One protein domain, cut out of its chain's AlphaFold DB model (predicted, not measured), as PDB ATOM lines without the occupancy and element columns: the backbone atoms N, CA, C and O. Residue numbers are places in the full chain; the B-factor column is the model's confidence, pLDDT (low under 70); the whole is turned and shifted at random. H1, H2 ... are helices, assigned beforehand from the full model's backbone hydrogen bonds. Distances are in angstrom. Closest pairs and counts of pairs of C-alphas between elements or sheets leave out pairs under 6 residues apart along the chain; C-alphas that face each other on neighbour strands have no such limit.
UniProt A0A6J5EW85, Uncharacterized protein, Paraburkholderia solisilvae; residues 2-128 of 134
ATOM      1  N   TRP A   2     132.899 179.797  93.052       54.91
ATOM      2  CA  TRP A   2     132.139 179.161  94.150       54.91
ATOM      3  C   TRP A   2     131.172 178.028  93.717       54.91
ATOM      4  O   TRP A   2     131.075 177.008  94.392       54.91
ATOM      5  N   CYS A   3     130.523 178.139  92.549       56.84
ATOM      6  CA  CYS A   3     129.573 177.123  92.059       56.84
ATOM      7  C   CYS A   3     130.207 175.798  91.587       56.84
ATOM      8  O   CYS A   3     129.478 174.829  91.382       56.84
ATOM      9  N   GLU A   4     131.529 175.725  91.400       60.06
ATOM     10  CA  GLU A   4     132.192 174.464  91.024       60.06
ATOM     11  C   GLU A   4     132.464 173.565  92.232       60.06
ATOM     12  O   GLU A   4     132.288 172.352  92.145       60.06
ATOM     13  N   ILE A   5     132.781 174.154  93.390       60.44
ATOM     14  CA  ILE A   5     133.036 173.412  94.635       60.44
ATOM     15  C   ILE A   5     131.748 172.731  95.134       60.44
ATOM     16  O   ILE A   5     131.781 171.592  95.595       60.44
ATOM     17  N   MET A   6     130.586 173.368  94.950       57.69
ATOM     18  CA  MET A   6     129.281 172.799  95.322       57.69
ATOM     19  C   MET A   6     128.904 171.521  94.552       57.69
ATOM     20  O   MET A   6     128.124 170.724  95.068       57.69
ATOM     21  N   LYS A   7     129.455 171.282  93.352       60.41
ATOM     22  CA  LYS A   7     129.145 170.078  92.555       60.41
ATOM     23  C   LYS A   7     129.875 168.820  93.042       60.41
ATOM     24  O   LYS A   7     129.411 167.719  92.765       60.41
ATOM     25  N   GLY A   8     130.987 168.965  93.770       65.88
ATOM     26  CA  GLY A   8     131.796 167.841  94.266       65.88
ATOM     27  C   GLY A   8     131.363 167.289  95.630       65.88
ATOM     28  O   GLY A   8     131.634 166.132  95.944       65.88
ATOM     29  N   ILE A   9     130.646 168.087  96.428       75.56
ATOM     30  CA  ILE A   9     130.176 167.707  97.772       75.56
ATOM     31  C   ILE A   9     129.268 166.460  97.750       75.56
ATOM     32  O   ILE A   9     129.500 165.557  98.556       75.56
ATOM     33  N   PRO A  10     128.291 166.322  96.826       82.50
ATOM     34  CA  PRO A  10     127.459 165.120  96.751       82.50
ATOM     35  C   PRO A  10     128.278 163.858  96.459       82.50
ATOM     36  O   PRO A  10     128.033 162.817  97.061       82.50
ATOM     37  N   ALA A  11     129.287 163.956  95.588       85.62
ATOM     38  CA  ALA A  11     130.161 162.834  95.259       85.62
ATOM     39  C   ALA A  11     131.015 162.406  96.464       85.62
ATOM     40  O   ALA A  11     131.139 161.213  96.731       85.62
ATOM     41  N   ALA A  12     131.543 163.365  97.231       87.06
ATOM     42  CA  ALA A  12     132.303 163.082  98.448       87.06
ATOM     43  C   ALA A  12     131.442 162.414  99.537       87.06
ATOM     44  O   ALA A  12     131.888 161.460 100.171       87.06
ATOM     45  N   ILE A  13     130.196 162.865  99.724       90.50
ATOM     46  CA  ILE A  13     129.255 162.256 100.680       90.50
ATOM     47  C   ILE A  13     128.903 160.828 100.254       90.50
ATOM     48  O   ILE A  13     128.943 159.916 101.077       90.50
ATOM     49  N   VAL A  14     128.604 160.611  98.971       91.50
ATOM     50  CA  VAL A  14     128.317 159.272  98.435       91.50
ATOM     51  C   VAL A  14     129.519 158.345  98.618       91.50
ATOM     52  O   VAL A  14     129.350 157.222  99.089       91.50
ATOM     53  N   ALA A  15     130.735 158.816  98.327       93.25
ATOM     54  CA  ALA A  15     131.957 158.046  98.546       93.25
ATOM     55  C   ALA A  15     132.157 157.681 100.027       93.25
ATOM     56  O   ALA A  15     132.497 156.539 100.330       93.25
ATOM     57  N   LEU A  16     131.889 158.612 100.950       94.44
ATOM     58  CA  LEU A  16     131.970 158.364 102.391       94.44
ATOM     59  C   LEU A  16     130.945 157.316 102.847       94.44
ATOM     60  O   LEU A  16     131.303 156.378 103.557       94.44
ATOM     61  N   VAL A  17     129.692 157.422 102.396       94.94
ATOM     62  CA  VAL A  17     128.631 156.451 102.718       94.94
ATOM     63  C   VAL A  17     128.983 155.060 102.191       94.94
ATOM     64  O   VAL A  17     128.908 154.085 102.939       94.94
ATOM     65  N   ILE A  18     129.416 154.960 100.932       95.62
ATOM     66  CA  ILE A  18     129.841 153.689 100.333       95.62
ATOM     67  C   ILE A  18     131.040 153.117 101.096       95.62
ATOM     68  O   ILE A  18     131.050 151.927 101.403       95.62
ATOM     69  N   GLY A  19     132.013 153.955 101.462       96.81
ATOM     70  CA  GLY A  19     133.166 153.557 102.266       96.81
ATOM     71  C   GLY A  19     132.767 152.989 103.630       96.81
ATOM     72  O   GLY A  19     133.237 151.918 104.009       96.81
ATOM     73  N   CYS A  20     131.844 153.642 104.342       96.94
ATOM     74  CA  CYS A  20     131.323 153.147 105.619       96.94
ATOM     75  C   CYS A  20     130.588 151.807 105.470       96.94
ATOM     76  O   CYS A  20     130.788 150.902 106.282       96.94
ATOM     77  N   ILE A  21     129.768 151.653 104.426       97.31
ATOM     78  CA  ILE A  21     129.067 150.394 104.140       97.31
ATOM     79  C   ILE A  21     130.076 149.284 103.831       97.31
ATOM     80  O   ILE A  21     129.985 148.196 104.401       97.31
ATOM     81  N   ALA A  22     131.066 149.559 102.979       96.38
ATOM     82  CA  ALA A  22     132.117 148.609 102.637       96.38
ATOM     83  C   ALA A  22     132.914 148.179 103.878       96.38
ATOM     84  O   ALA A  22     133.117 146.984 104.087       96.38
ATOM     85  N   ALA A  23     133.287 149.124 104.748       96.69
ATOM     86  CA  ALA A  23     133.973 148.836 106.005       96.69
ATOM     87  C   ALA A  23     133.123 147.956 106.941       96.69
ATOM     88  O   ALA A  23     133.624 146.987 107.513       96.69
ATOM     89  N   ALA A  24     131.821 148.238 107.055       96.31
ATOM     90  CA  ALA A  24     130.906 147.437 107.867       96.31
ATOM     91  C   ALA A  24     130.754 146.002 107.333       96.31
ATOM     92  O   ALA A  24     130.721 145.047 108.116       96.31
ATOM     93  N   ILE A  25     130.678 145.831 106.010       96.75
ATOM     94  CA  ILE A  25     130.624 144.511 105.371       96.75
ATOM     95  C   ILE A  25     131.942 143.764 105.586       96.75
ATOM     96  O   ILE A  25     131.913 142.609 106.011       96.75
ATOM     97  N   ALA A  26     133.084 144.416 105.358       95.31
ATOM     98  CA  ALA A  26     134.406 143.823 105.542       95.31
ATOM     99  C   ALA A  26     134.615 143.334 106.983       95.31
ATOM    100  O   ALA A  26     135.067 142.212 107.194       95.31
ATOM    101  N   TYR A  27     134.194 144.119 107.980       96.50
ATOM    102  CA  TYR A  27     134.257 143.714 109.386       96.50
ATOM    103  C   TYR A  27     133.429 142.450 109.671       96.50
ATOM    104  O   TYR A  27     133.885 141.528 110.352       96.50
ATOM    105  N   ARG A  28     132.216 142.363 109.109       94.62
ATOM    106  CA  ARG A  28     131.370 141.166 109.243       94.62
ATOM    107  C   ARG A  28     131.989 139.957 108.546       94.62
ATOM    108  O   ARG A  28     131.972 138.868 109.115       94.62
ATOM    109  N   GLN A  29     132.549 140.141 107.350       94.56
ATOM    110  CA  GLN A  29     133.229 139.073 106.615       94.56
ATOM    111  C   GLN A  29     134.448 138.557 107.373       94.56
ATOM    112  O   GLN A  29     134.601 137.347 107.487       94.56
ATOM    113  N   TYR A  30     135.255 139.446 107.954       93.81
ATOM    114  CA  TYR A  30     136.388 139.063 108.791       93.81
ATOM    115  C   TYR A  30     135.942 138.203 109.979       93.81
ATOM    116  O   TYR A  30     136.476 137.116 110.185       93.81
ATOM    117  N   LYS A  31     134.903 138.632 110.707       92.88
ATOM    118  CA  LYS A  31     134.371 137.870 111.846       92.88
ATOM    119  C   LYS A  31     133.879 136.475 111.437       92.88
ATOM    120  O   LYS A  31     134.132 135.503 112.142       92.88
ATOM    121  N   VAL A  32     133.191 136.369 110.299       93.19
ATOM    122  CA  VAL A  32     132.708 135.082 109.770       93.19
ATOM    123  C   VAL A  32     133.864 134.204 109.292       93.19
ATOM    124  O   VAL A  32     133.881 133.013 109.590       93.19
ATOM    125  N   ALA A  33     134.829 134.773 108.568       92.69
ATOM    126  CA  ALA A  33     136.001 134.052 108.081       92.69
ATOM    127  C   ALA A  33     136.838 133.507 109.242       92.69
ATOM    128  O   ALA A  33     137.265 132.359 109.200       92.69
ATOM    129  N   HIS A  34     136.997 134.297 110.304       91.12
ATOM    130  CA  HIS A  34     137.686 133.871 111.512       91.12
ATOM    131  C   HIS A  34     136.967 132.706 112.206       91.12
ATOM    132  O   HIS A  34     137.592 131.694 112.506       91.12
ATOM    133  N   ALA A  35     135.646 132.798 112.385       89.38
ATOM    134  CA  ALA A  35     134.862 131.711 112.974       89.38
ATOM    135  C   ALA A  35     134.927 130.415 112.143       89.38
ATOM    136  O   ALA A  35     135.030 129.329 112.707       89.38
ATOM    137  N   ARG A  36     134.906 130.523 110.806       91.06
ATOM    138  CA  ARG A  36     135.062 129.372 109.901       91.06
ATOM    139  C   ARG A  36     136.449 128.752 109.990       91.06
ATOM    140  O   ARG A  36     136.547 127.549 110.151       91.06
ATOM    141  N   PHE A  37     137.495 129.571 109.961       90.69
ATOM    142  CA  PHE A  37     138.870 129.099 110.102       90.69
ATOM    143  C   PHE A  37     139.077 128.305 111.400       90.69
ATOM    144  O   PHE A  37     139.728 127.264 111.397       90.69
ATOM    145  N   MET A  38     138.490 128.775 112.501       90.25
ATOM    146  CA  MET A  38     138.538 128.069 113.779       90.25
ATOM    147  C   MET A  38     137.794 126.732 113.732       90.25
ATOM    148  O   MET A  38     138.330 125.722 114.179       90.25
ATOM    149  N   LEU A  39     136.592 126.700 113.153       91.50
ATOM    150  CA  LEU A  39     135.852 125.453 112.969       91.50
ATOM    151  C   LEU A  39     136.642 124.451 112.113       91.50
ATOM    152  O   LEU A  39     136.803 123.305 112.524       91.50
ATOM    153  N   ASP A  40     137.205 124.897 110.990       93.12
ATOM    154  CA  ASP A  40     138.017 124.058 110.106       93.12
ATOM    155  C   ASP A  40     139.230 123.482 110.858       93.12
ATOM    156  O   ASP A  40     139.550 122.297 110.738       93.12
ATOM    157  N   LEU A  41     139.901 124.297 111.682       93.00
ATOM    158  CA  LEU A  41     141.025 123.846 112.503       93.00
ATOM    159  C   LEU A  41     140.600 122.782 113.523       93.00
ATOM    160  O   LEU A  41     141.303 121.783 113.698       93.00
ATOM    161  N   PHE A  42     139.459 122.982 114.187       93.62
ATOM    162  CA  PHE A  42     138.894 122.006 115.114       93.62
ATOM    163  C   PHE A  42     138.575 120.689 114.407       93.62
ATOM    164  O   PHE A  42     139.006 119.635 114.869       93.62
ATOM    165  N   GLU A  43     137.894 120.736 113.262       94.56
ATOM    166  CA  GLU A  43     137.541 119.544 112.487       94.56
ATOM    167  C   GLU A  43     138.784 118.744 112.086       94.56
ATOM    168  O   GLU A  43     138.821 117.528 112.283       94.56
ATOM    169  N   LYS A  44     139.843 119.414 111.614       94.81
ATOM    170  CA  LYS A  44     141.109 118.754 111.259       94.81
ATOM    171  C   LYS A  44     141.807 118.107 112.447       94.81
ATOM    172  O   LYS A  44     142.353 117.011 112.323       94.81
ATOM    173  N   ARG A  45     141.791 118.757 113.610       95.25
ATOM    174  CA  ARG A  45     142.348 118.173 114.835       95.25
ATOM    175  C   ARG A  45     141.523 116.979 115.301       95.25
ATOM    176  O   ARG A  45     142.090 115.951 115.672       95.25
ATOM    177  N   HIS A  46     140.201 117.109 115.267       95.00
ATOM    178  CA  HIS A  46     139.264 116.069 115.672       95.00
ATOM    179  C   HIS A  46     139.354 114.832 114.770       95.00
ATOM    180  O   HIS A  46     139.313 113.713 115.274       95.00
ATOM    181  N   GLU A  47     139.568 115.014 113.464       95.75
ATOM    182  CA  GLU A  47     139.817 113.925 112.511       95.75
ATOM    183  C   GLU A  47     141.019 113.067 112.940       95.75
ATOM    184  O   GLU A  47     140.909 111.845 113.025       95.75
ATOM    185  N   ILE A  48     142.143 113.700 113.295       96.69
ATOM    186  CA  ILE A  48     143.346 112.994 113.765       96.69
ATOM    187  C   ILE A  48     143.089 112.287 115.097       96.69
ATOM    188  O   ILE A  48     143.507 111.141 115.270       96.69
ATOM    189  N   TYR A  49     142.383 112.936 116.026       96.25
ATOM    190  CA  TYR A  49     142.003 112.325 117.301       96.25
ATOM    191  C   TYR A  49     141.163 111.058 117.097       96.25
ATOM    192  O   TYR A  49     141.532 109.999 117.602       96.25
ATOM    193  N   LEU A  50     140.069 111.153 116.334       95.94
ATOM    194  CA  LEU A  50     139.176 110.024 116.073       95.94
ATOM    195  C   LEU A  50     139.922 108.881 115.401       95.94
ATOM    196  O   LEU A  50     139.793 107.731 115.807       95.94
ATOM    197  N   TYR A  51     140.728 109.200 114.394       96.44
ATOM    198  CA  TYR A  51     141.481 108.194 113.669       96.44
ATOM    199  C   TYR A  51     142.510 107.490 114.572       96.44
ATOM    200  O   TYR A  51     142.664 106.273 114.505       96.44
ATOM    201  N   THR A  52     143.143 108.229 115.488       96.69
ATOM    202  CA  THR A  52     144.060 107.665 116.492       96.69
ATOM    203  C   THR A  52     143.338 106.789 117.509       96.69
ATOM    204  O   THR A  52     143.805 105.691 117.801       96.69
ATOM    205  N   ALA A  53     142.185 107.231 118.014       96.38
ATOM    206  CA  ALA A  53     141.357 106.445 118.925       96.38
ATOM    207  C   ALA A  53     140.899 105.129 118.280       96.38
ATOM    208  O   ALA A  53     141.018 104.068 118.892       96.38
ATOM    209  N   THR A  54     140.427 105.180 117.032       95.88
ATOM    210  CA  THR A  54     140.023 103.984 116.280       95.88
ATOM    211  C   THR A  54     141.204 103.040 116.080       95.88
ATOM    212  O   THR A  54     141.088 101.857 116.377       95.88
ATOM    213  N   PHE A  55     142.361 103.557 115.665       95.50
ATOM    214  CA  PHE A  55     143.553 102.739 115.445       95.50
ATOM    215  C   PHE A  55     144.053 102.061 116.731       95.50
ATOM    216  O   PHE A  55     144.356 100.869 116.731       95.50
ATOM    217  N   LEU A  56     144.072 102.784 117.855       95.31
ATOM    218  CA  LEU A  56     144.391 102.203 119.162       95.31
ATOM    219  C   LEU A  56     143.349 101.166 119.595       95.31
ATOM    220  O   LEU A  56     143.713 100.131 120.140       95.31
ATOM    221  N   THR A  57     142.066 101.395 119.311       94.75
ATOM    222  CA  THR A  57     141.007 100.412 119.591       94.75
ATOM    223  C   THR A  57     141.219  99.125 118.795       94.75
ATOM    224  O   THR A  57     141.051  98.036 119.335       94.75
ATOM    225  N   GLU A  58     141.636  99.218 117.533       93.25
ATOM    226  CA  GLU A  58     141.962  98.035 116.731       93.25
ATOM    227  C   GLU A  58     143.161  97.251 117.293       93.25
ATOM    228  O   GLU A  58     143.141  96.020 117.262       93.25
ATOM    229  N   LEU A  59     144.160  97.939 117.866       92.12
ATOM    230  CA  LEU A  59     145.261  97.297 118.600       92.12
ATOM    231  C   LEU A  59     144.769  96.596 119.875       92.12
ATOM    232  O   LEU A  59     145.200  95.482 120.157       92.12
ATOM    233  N   VAL A  60     143.850  97.216 120.625       94.12
ATOM    234  CA  VAL A  60     143.228  96.609 121.819       94.12
ATOM    235  C   VAL A  60     142.442  95.347 121.466       94.12
ATOM    236  O   VAL A  60     142.460  94.382 122.221       94.12
ATOM    237  N   LEU A  61     141.778  95.327 120.309       92.75
ATOM    238  CA  LEU A  61     141.044  94.158 119.812       92.75
ATOM    239  C   LEU A  61     141.958  93.056 119.245       92.75
ATOM    240  O   LEU A  61     141.453  92.090 118.673       92.75
ATOM    241  N   GLU A  62     143.281  93.202 119.375       87.38
ATOM    242  CA  GLU A  62     144.300  92.267 118.881       87.38
ATOM    243  C   GLU A  62     144.149  91.934 117.385       87.38
ATOM    244  O   GLU A  62     144.537  90.855 116.914       87.38
ATOM    245  N   ARG A  63     143.587  92.874 116.612       85.25
ATOM    246  CA  ARG A  63     143.447  92.719 115.166       85.25
ATOM    247  C   ARG A  63     144.851  92.581 114.556       85.25
ATOM    248  O   ARG A  63     145.723  93.384 114.887       85.25
ATOM    249  N   PRO A  64     145.100  91.594 113.674       82.25
ATOM    250  CA  PRO A  64     146.369  91.520 112.957       82.25
ATOM    251  C   PRO A  64     146.549  92.799 112.135       82.25
ATOM    252  O   PRO A  64     145.696  93.120 111.307       82.25
ATOM    253  N   MET A  65     147.630  93.527 112.411       86.31
ATOM    254  CA  MET A  65     147.953  94.790 111.755       86.31
ATOM    255  C   MET A  65     148.887  94.511 110.593       86.31
ATOM    256  O   MET A  65     150.036  94.119 110.790       86.31
ATOM    257  N   GLU A  66     148.420  94.735 109.370       89.88
ATOM    258  CA  GLU A  66     149.309  94.630 108.226       89.88
ATOM    259  C   GLU A  66     150.217  95.870 108.153       89.88
ATOM    260  O   GLU A  66     149.821  96.973 108.547       89.88
ATOM    261  N   PRO A  67     151.424  95.762 107.565       88.62
ATOM    262  CA  PRO A  67     152.269  96.929 107.302       88.62
ATOM    263  C   PRO A  67     151.540  98.042 106.531       88.62
ATOM    264  O   PRO A  67     151.872  99.223 106.660       88.62
ATOM    265  N   HIS A  68     150.532  97.667 105.736       92.50
ATOM    266  CA  HIS A  68     149.655  98.600 105.045       92.50
ATOM    267  C   HIS A  68     148.824  99.460 106.008       92.50
ATOM    268  O   HIS A  68     148.775 100.674 105.813       92.50
ATOM    269  N   ASP A  69     148.248  98.881 107.066       92.19
ATOM    270  CA  ASP A  69     147.429  99.599 108.054       92.19
ATOM    271  C   ASP A  69     148.255 100.677 108.774       92.19
ATOM    272  O   ASP A  69     147.840 101.835 108.879       92.19
ATOM    273  N   VAL A  70     149.490 100.341 109.167       93.06
ATOM    274  CA  VAL A  70     150.445 101.296 109.760       93.06
ATOM    275  C   VAL A  70     150.803 102.413 108.769       93.06
ATOM    276  O   VAL A  70     150.934 103.582 109.144       93.06
ATOM    277  N   GLY A  71     150.943 102.073 107.484       94.31
ATOM    278  CA  GLY A  71     151.181 103.035 106.408       94.31
ATOM    279  C   GLY A  71     150.022 104.018 106.220       94.31
ATOM    280  O   GLY A  71     150.257 105.227 106.132       94.31
ATOM    281  N   ILE A  72     148.777 103.526 106.218       95.50
ATOM    282  CA  ILE A  72     147.580 104.379 106.183       95.50
ATOM    283  C   ILE A  72     147.576 105.289 107.409       95.50
ATOM    284  O   ILE A  72     147.337 106.492 107.265       95.50
ATOM    285  N   PHE A  73     147.906 104.754 108.588       96.00
ATOM    286  CA  PHE A  73     147.905 105.543 109.807       96.00
ATOM    287  C   PHE A  73     148.888 106.708 109.763       96.00
ATOM    288  O   PHE A  73     148.504 107.855 110.011       96.00
ATOM    289  N   ARG A  74     150.128 106.452 109.343       95.56
ATOM    290  CA  ARG A  74     151.136 107.502 109.138       95.56
ATOM    291  C   ARG A  74     150.695 108.529 108.093       95.56
ATOM    292  O   ARG A  74     150.912 109.721 108.283       95.56
ATOM    293  N   GLY A  75     150.035 108.095 107.017       95.81
ATOM    294  CA  GLY A  75     149.507 108.993 105.986       95.81
ATOM    295  C   GLY A  75     148.396 109.915 106.501       95.81
ATOM    296  O   GLY A  75     148.428 111.121 106.260       95.81
ATOM    297  N   ARG A  76     147.433 109.369 107.252       94.69
ATOM    298  CA  ARG A  76     146.301 110.121 107.826       94.69
ATOM    299  C   ARG A  76     146.725 111.083 108.933       94.69
ATOM    300  O   ARG A  76     146.100 112.123 109.113       94.69
ATOM    301  N   THR A  77     147.807 110.768 109.635       96.19
ATOM    302  CA  THR A  77     148.350 111.584 110.730       96.19
ATOM    303  C   THR A  77     149.502 112.499 110.306       96.19
ATOM    304  O   THR A  77     149.980 113.292 111.114       96.19
ATOM    305  N   ALA A  78     149.906 112.488 109.030       94.88
ATOM    306  CA  ALA A  78     151.033 113.277 108.519       94.88
ATOM    307  C   ALA A  78     150.869 114.797 108.697       94.88
ATOM    308  O   ALA A  78     151.857 115.525 108.759       94.88
ATOM    309  N   ALA A  79     149.629 115.288 108.797       94.06
ATOM    310  CA  ALA A  79     149.342 116.700 109.044       94.06
ATOM    311  C   ALA A  79     149.539 117.121 110.516       94.06
ATOM    312  O   ALA A  79     149.544 118.316 110.817       94.06
ATOM    313  N   ALA A  80     149.717 116.173 111.442       94.75
ATOM    314  CA  ALA A  80     149.799 116.449 112.873       94.75
ATOM    315  C   ALA A  80     150.895 117.457 113.281       94.75
ATOM    316  O   ALA A  80     150.585 118.323 114.101       94.75
ATOM    317  N   PRO A  81     152.118 117.454 112.704       94.31
ATOM    318  CA  PRO A  81     153.153 118.436 113.043       94.31
ATOM    319  C   PRO A  81     152.765 119.890 112.739       94.31
ATOM    320  O   PRO A  81     153.349 120.807 113.307       94.31
ATOM    321  N   PHE A  82     151.799 120.108 111.840       93.31
ATOM    322  CA  PHE A  82     151.298 121.441 111.493       93.31
ATOM    323  C   PHE A  82     150.109 121.867 112.360       93.31
ATOM    324  O   PHE A  82     149.868 123.058 112.539       93.31
ATOM    325  N   LEU A  83     149.343 120.901 112.874       92.94
ATOM    326  CA  LEU A  83     148.090 121.145 113.595       92.94
ATOM    327  C   LEU A  83     148.268 121.169 115.116       92.94
ATOM    328  O   LEU A  83     147.475 121.815 115.814       92.94
ATOM    329  N   PHE A  84     149.297 120.489 115.620       93.88
ATOM    330  CA  PHE A  84     149.568 120.292 117.040       93.88
ATOM    331  C   PHE A  84     150.997 120.693 117.408       93.88
ATOM    332  O   PHE A  84     151.853 120.905 116.549       93.88
ATOM    333  N   LYS A  85     151.279 120.764 118.713       92.31
ATOM    334  CA  LYS A  85     152.666 120.850 119.180       92.31
ATOM    335  C   LYS A  85     153.373 119.516 118.940       92.31
ATOM    336  O   LYS A  85     152.745 118.463 118.832       92.31
ATOM    337  N   ARG A  86     154.703 119.581 118.947       92.94
ATOM    338  CA  ARG A  86     155.606 118.447 118.731       92.94
ATOM    339  C   ARG A  86     155.280 117.216 119.588       92.94
ATOM    340  O   ARG A  86     155.384 116.112 119.082       92.94
ATOM    341  N   GLU A  87     154.816 117.402 120.822       93.88
ATOM    342  CA  GLU A  87     154.406 116.309 121.718       93.88
ATOM    343  C   GLU A  87     153.400 115.336 121.079       93.88
ATOM    344  O   GLU A  87     153.549 114.125 121.201       93.88
ATOM    345  N   ILE A  88     152.395 115.850 120.359       94.88
ATOM    346  CA  ILE A  88     151.389 115.001 119.706       94.88
ATOM    347  C   ILE A  88     151.985 114.299 118.487       94.88
ATOM    348  O   ILE A  88     151.692 113.133 118.251       94.88
ATOM    349  N   ALA A  89     152.835 114.983 117.719       94.50
ATOM    350  CA  ALA A  89     153.508 114.365 116.579       94.50
ATOM    351  C   ALA A  89     154.437 113.220 117.019       94.50
ATOM    352  O   ALA A  89     154.427 112.158 116.399       94.50
ATOM    353  N   ASP A  90     155.182 113.423 118.110       95.50
ATOM    354  CA  ASP A  90     156.044 112.406 118.712       95.50
ATOM    355  C   ASP A  90     155.192 111.228 119.232       95.50
ATOM    356  O   ASP A  90     155.468 110.080 118.900       95.50
ATOM    357  N   PHE A  91     154.069 111.502 119.907       95.44
ATOM    358  CA  PHE A  91     153.132 110.461 120.340       95.44
ATOM    359  C   PHE A  91     152.558 109.630 119.178       95.44
ATOM    360  O   PHE A  91     152.512 108.407 119.256       95.44
ATOM    361  N   LEU A  92     152.122 110.264 118.087       96.12
ATOM    362  CA  LEU A  92     151.576 109.542 116.930       96.12
ATOM    363  C   LEU A  92     152.645 108.684 116.248       96.12
ATOM    364  O   LEU A  92     152.349 107.594 115.755       96.12
ATOM    365  N   LYS A  93     153.898 109.142 116.251       94.94
ATOM    366  CA  LYS A  93     155.019 108.332 115.789       94.94
ATOM    367  C   LYS A  93     155.184 107.084 116.660       94.94
ATOM    368  O   LYS A  93     155.218 105.990 116.093       94.94
ATOM    369  N   ASP A  94     155.182 107.240 117.982       94.94
ATOM    370  CA  ASP A  94     155.281 106.126 118.935       94.94
ATOM    371  C   ASP A  94     154.150 105.106 118.728       94.94
ATOM    372  O   ASP A  94     154.405 103.906 118.683       94.94
ATOM    373  N   VAL A  95     152.913 105.569 118.497       94.88
ATOM    374  CA  VAL A  95     151.771 104.702 118.147       94.88
ATOM    375  C   VAL A  95     152.047 103.887 116.885       94.88
ATOM    376  O   VAL A  95     151.811 102.679 116.863       94.88
ATOM    377  N   SER A  96     152.570 104.522 115.834       93.88
ATOM    378  CA  SER A  96     152.872 103.822 114.582       93.88
ATOM    379  C   SER A  96     154.020 102.817 114.721       93.88
ATOM    380  O   SER A  96     153.985 101.756 114.098       93.88
ATOM    381  N   ASP A  97     155.018 103.132 115.545       92.88
ATOM    382  CA  ASP A  97     156.180 102.276 115.777       92.88
ATOM    383  C   ASP A  97     155.799 101.075 116.656       92.88
ATOM    384  O   ASP A  97     156.180  99.944 116.354       92.88
ATOM    385  N   GLN A  98     154.951 101.286 117.668       92.12
ATOM    386  CA  GLN A  98     154.399 100.205 118.480       92.12
ATOM    387  C   GLN A  98     153.517  99.266 117.647       92.12
ATOM    388  O   GLN A  98     153.653  98.046 117.742       92.12
ATOM    389  N   ALA A  99     152.662  99.814 116.778       90.81
ATOM    390  CA  ALA A  99     151.818  99.019 115.890       90.81
ATOM    391  C   ALA A  99     152.637  98.185 114.891       90.81
ATOM    392  O   ALA A  99     152.318  97.025 114.654       90.81
ATOM    393  N   ALA A 100     153.740  98.729 114.366       90.75
ATOM    394  CA  ALA A 100     154.650  97.999 113.479       90.75
ATOM    395  C   ALA A 100     155.355  96.808 114.159       90.75
ATOM    396  O   ALA A 100     155.908  95.938 113.483       90.75
ATOM    397  N   HIS A 101     155.370  96.770 115.493       88.25
ATOM    398  CA  HIS A 101     155.962  95.697 116.287       88.25
ATOM    399  C   HIS A 101     154.928  94.824 117.011       88.25
ATOM    400  O   HIS A 101     155.324  93.855 117.663       88.25
ATOM    401  N   ALA A 102     153.630  95.110 116.852       87.31
ATOM    402  CA  ALA A 102     152.549  94.422 117.550       87.31
ATOM    403  C   ALA A 102     152.510  92.911 117.264       87.31
ATOM    404  O   ALA A 102     152.184  92.134 118.156       87.31
ATOM    405  N   ASP A 103     152.933  92.468 116.075       83.19
ATOM    406  CA  ASP A 103     152.985  91.042 115.714       83.19
ATOM    407  C   ASP A 103     153.911  90.201 116.606       83.19
ATOM    408  O   ASP A 103     153.718  88.991 116.729       83.19
ATOM    409  N   ARG A 104     154.923  90.817 117.236       85.50
ATOM    410  CA  ARG A 104     155.859  90.105 118.123       85.50
ATOM    411  C   ARG A 104     155.221  89.741 119.460       85.50
ATOM    412  O   ARG A 104     155.517  88.677 119.995       85.50
ATOM    413  N   ASP A 105     154.386  90.633 119.986       88.81
ATOM    414  CA  ASP A 105     153.701  90.484 121.269       88.81
ATOM    415  C   ASP A 105     152.394  91.294 121.264       88.81
ATOM    416  O   ASP A 105     152.336  92.461 121.670       88.81
ATOM    417  N   ARG A 106     151.334  90.660 120.757       87.06
ATOM    418  CA  ARG A 106     150.017  91.293 120.600       87.06
ATOM    419  C   ARG A 106     149.362  91.615 121.937       87.06
ATOM    420  O   ARG A 106     148.730  92.659 122.054       87.06
ATOM    421  N   ALA A 107     149.564  90.770 122.946       89.25
ATOM    422  CA  ALA A 107     149.017  90.992 124.279       89.25
ATOM    423  C   ALA A 107     149.653  92.229 124.933       89.25
ATOM    424  O   ALA A 107     148.943  93.072 125.483       89.25
ATOM    425  N   ALA A 108     150.978  92.390 124.816       91.06
ATOM    426  CA  ALA A 108     151.653  93.596 125.293       91.06
ATOM    427  C   ALA A 108     151.227  94.848 124.510       91.06
ATOM    428  O   ALA A 108     151.020  95.904 125.109       91.06
ATOM    429  N   ALA A 109     151.057  94.743 123.187       90.88
ATOM    430  CA  ALA A 109     150.581  95.852 122.361       90.88
ATOM    431  C   ALA A 109     149.147  96.281 122.721       90.88
ATOM    432  O   ALA A 109     148.888  97.479 122.830       90.88
ATOM    433  N   ALA A 110     148.242  95.331 122.970       91.94
ATOM    434  CA  ALA A 110     146.874  95.604 123.406       91.94
ATOM    435  C   ALA A 110     146.827  96.241 124.807       91.94
ATOM    436  O   ALA A 110     146.103  97.217 125.022       91.94
ATOM    437  N   ALA A 111     147.640  95.748 125.749       93.31
ATOM    438  CA  ALA A 111     147.753  96.331 127.087       93.31
ATOM    439  C   ALA A 111     148.267  97.777 127.035       93.31
ATOM    440  O   ALA A 111     147.674  98.673 127.636       93.31
ATOM    441  N   TRP A 112     149.319  98.022 126.248       94.19
ATOM    442  CA  TRP A 112     149.845  99.365 126.018       94.19
ATOM    443  C   TRP A 112     148.813 100.279 125.345       94.19
ATOM    444  O   TRP A 112     148.630 101.417 125.772       94.19
ATOM    445  N   ALA A 113     148.102  99.794 124.323       93.69
ATOM    446  CA  ALA A 113     147.094 100.582 123.615       93.69
ATOM    447  C   ALA A 113     145.921 100.964 124.528       93.69
ATOM    448  O   ALA A 113     145.408 102.078 124.424       93.69
ATOM    449  N   THR A 114     145.546 100.083 125.459       93.75
ATOM    450  CA  THR A 114     144.532 100.365 126.486       93.75
ATOM    451  C   THR A 114     144.975 101.521 127.385       93.75
ATOM    452  O   THR A 114     144.228 102.480 127.555       93.75
ATOM    453  N   GLU A 115     146.217 101.492 127.880       94.38
ATOM    454  CA  GLU A 115     146.786 102.597 128.665       94.38
ATOM    455  C   GLU A 115     146.824 103.903 127.856       94.38
ATOM    456  O   GLU A 115     146.480 104.975 128.361       94.38
ATOM    457  N   GLN A 116     147.200 103.825 126.574       94.44
ATOM    458  CA  GLN A 116     147.249 105.005 125.716       94.44
ATOM    459  C   GLN A 116     145.866 105.589 125.417       94.44
ATOM    460  O   GLN A 116     145.753 106.810 125.327       94.44
ATOM    461  N   LEU A 117     144.818 104.769 125.289       92.75
ATOM    462  CA  LEU A 117     143.445 105.251 125.102       92.75
ATOM    463  C   LEU A 117     142.973 106.109 126.282       92.75
ATOM    464  O   LEU A 117     142.355 107.154 126.057       92.75
ATOM    465  N   ASP A 118     143.321 105.729 127.514       90.88
ATOM    466  CA  ASP A 118     142.948 106.482 128.717       90.88
ATOM    467  C   ASP A 118     143.607 107.869 128.753       90.88
ATOM    468  O   ASP A 118     142.970 108.873 129.091       90.88
ATOM    469  N   VAL A 119     144.877 107.964 128.347       93.12
ATOM    470  CA  VAL A 119     145.606 109.245 128.315       93.12
ATOM    471  C   VAL A 119     145.374 110.049 127.032       93.12
ATOM    472  O   VAL A 119     145.623 111.259 127.026       93.12
ATOM    473  N   LEU A 120     144.867 109.425 125.961       93.56
ATOM    474  CA  LEU A 120     144.661 110.049 124.649       93.56
ATOM    475  C   LEU A 120     143.801 111.306 124.763       93.56
ATOM    476  O   LEU A 120     144.177 112.375 124.276       93.56
ATOM    477  N   LYS A 121     142.659 111.191 125.450       89.88
ATOM    478  CA  LYS A 121     141.738 112.312 125.647       89.88
ATOM    479  C   LYS A 121     142.437 113.475 126.344       89.88
ATOM    480  O   LYS A 121     142.330 114.603 125.879       89.88
ATOM    481  N   THR A 122     143.193 113.201 127.405       91.94
ATOM    482  CA  THR A 122     143.912 114.219 128.184       91.94
ATOM    483  C   THR A 122     144.957 114.953 127.346       91.94
ATOM    484  O   THR A 122     145.066 116.171 127.445       91.94
ATOM    485  N   ARG A 123     145.685 114.245 126.471       92.12
ATOM    486  CA  ARG A 123     146.692 114.857 125.583       92.12
ATOM    487  C   ARG A 123     146.073 115.730 124.492       92.12
ATOM    488  O   ARG A 123     146.623 116.775 124.154       92.12
ATOM    489  N   PHE A 124     144.929 115.321 123.944       92.38
ATOM    490  CA  PHE A 124     144.250 116.061 122.877       92.38
ATOM    491  C   PHE A 124     143.344 117.188 123.394       92.38
ATOM    492  O   PHE A 124     143.113 118.151 122.664       92.38
ATOM    493  N   MET A 125     142.868 117.118 124.642       89.62
ATOM    494  CA  MET A 125     141.926 118.081 125.229       89.62
ATOM    495  C   MET A 125     142.365 119.554 125.113       89.62
ATOM    496  O   MET A 125     141.539 120.354 124.671       89.62
ATOM    497  N   PRO A 126     143.638 119.932 125.367       90.44
ATOM    498  CA  PRO A 126     144.094 121.318 125.215       90.44
ATOM    499  C   PRO A 126     143.980 121.871 123.787       90.44
ATOM    500  O   PRO A 126     144.047 123.076 123.581       90.44
ATOM    501  N   TYR A 127     143.851 121.005 122.780       89.50
ATOM    502  CA  TYR A 127     143.752 121.403 121.373       89.50
ATOM    503  C   TYR A 127     142.314 121.433 120.849       89.50
ATOM    504  O   TYR A 127     142.102 121.907 119.728       89.50
ATOM    505  N   MET A 128     141.368 120.917 121.640       86.56
ATOM    506  CA  MET A 128     139.945 120.781 121.311       86.56
ATOM    507  C   MET A 128     139.068 121.804 122.035       86.56
ATOM    508  O   MET A 128     137.893 121.934 121.698       86.56
TER     509      MET A 128
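This is residues 2 to 128 of the 134 residues of an uncharacterized protein of Paraburkholderia solisilvae (UniProt A0A6J5EW85). A very long helix, H1, sticks out as a free arm over residues 2 to 40; its other end joins H2, H4 and H5 in a compact up-and-down bundle, each running against the one before. The printed part has 127 residues with five named helices, H1 to H5, all helix. It is extended, radius of gyration of the C-alphas 26.5 A, spanning 95 by 26 by 21 A.

H1, residues 2 to 60, runs 87.8 A from C-alpha 2 at (132.139, 179.161, 94.150). H2 is 67 to 77, H3 80 to 83, H4 86 to 104. H5, 106 to 128, ends at (139.945, 120.781, 121.311).

With residues 42 to 60 alone H1 touches H5, closest C-alphas Val 60 and Ala 110, 4.1 A, a shallow tilt of 18 degrees, opposite ways. With 41 to 48 alone it touches H3, closest C-alphas Arg 45 and Leu 83, 6.6 A. O i to N i+4 pairs are within hydrogen-bond range throughout H2, and 49 of 55 in H1, 13 of 15 in H4, 15 of 19 in H5.

The printed part has no cut and no long link. Residues 2 to 8 are under pLDDT 70.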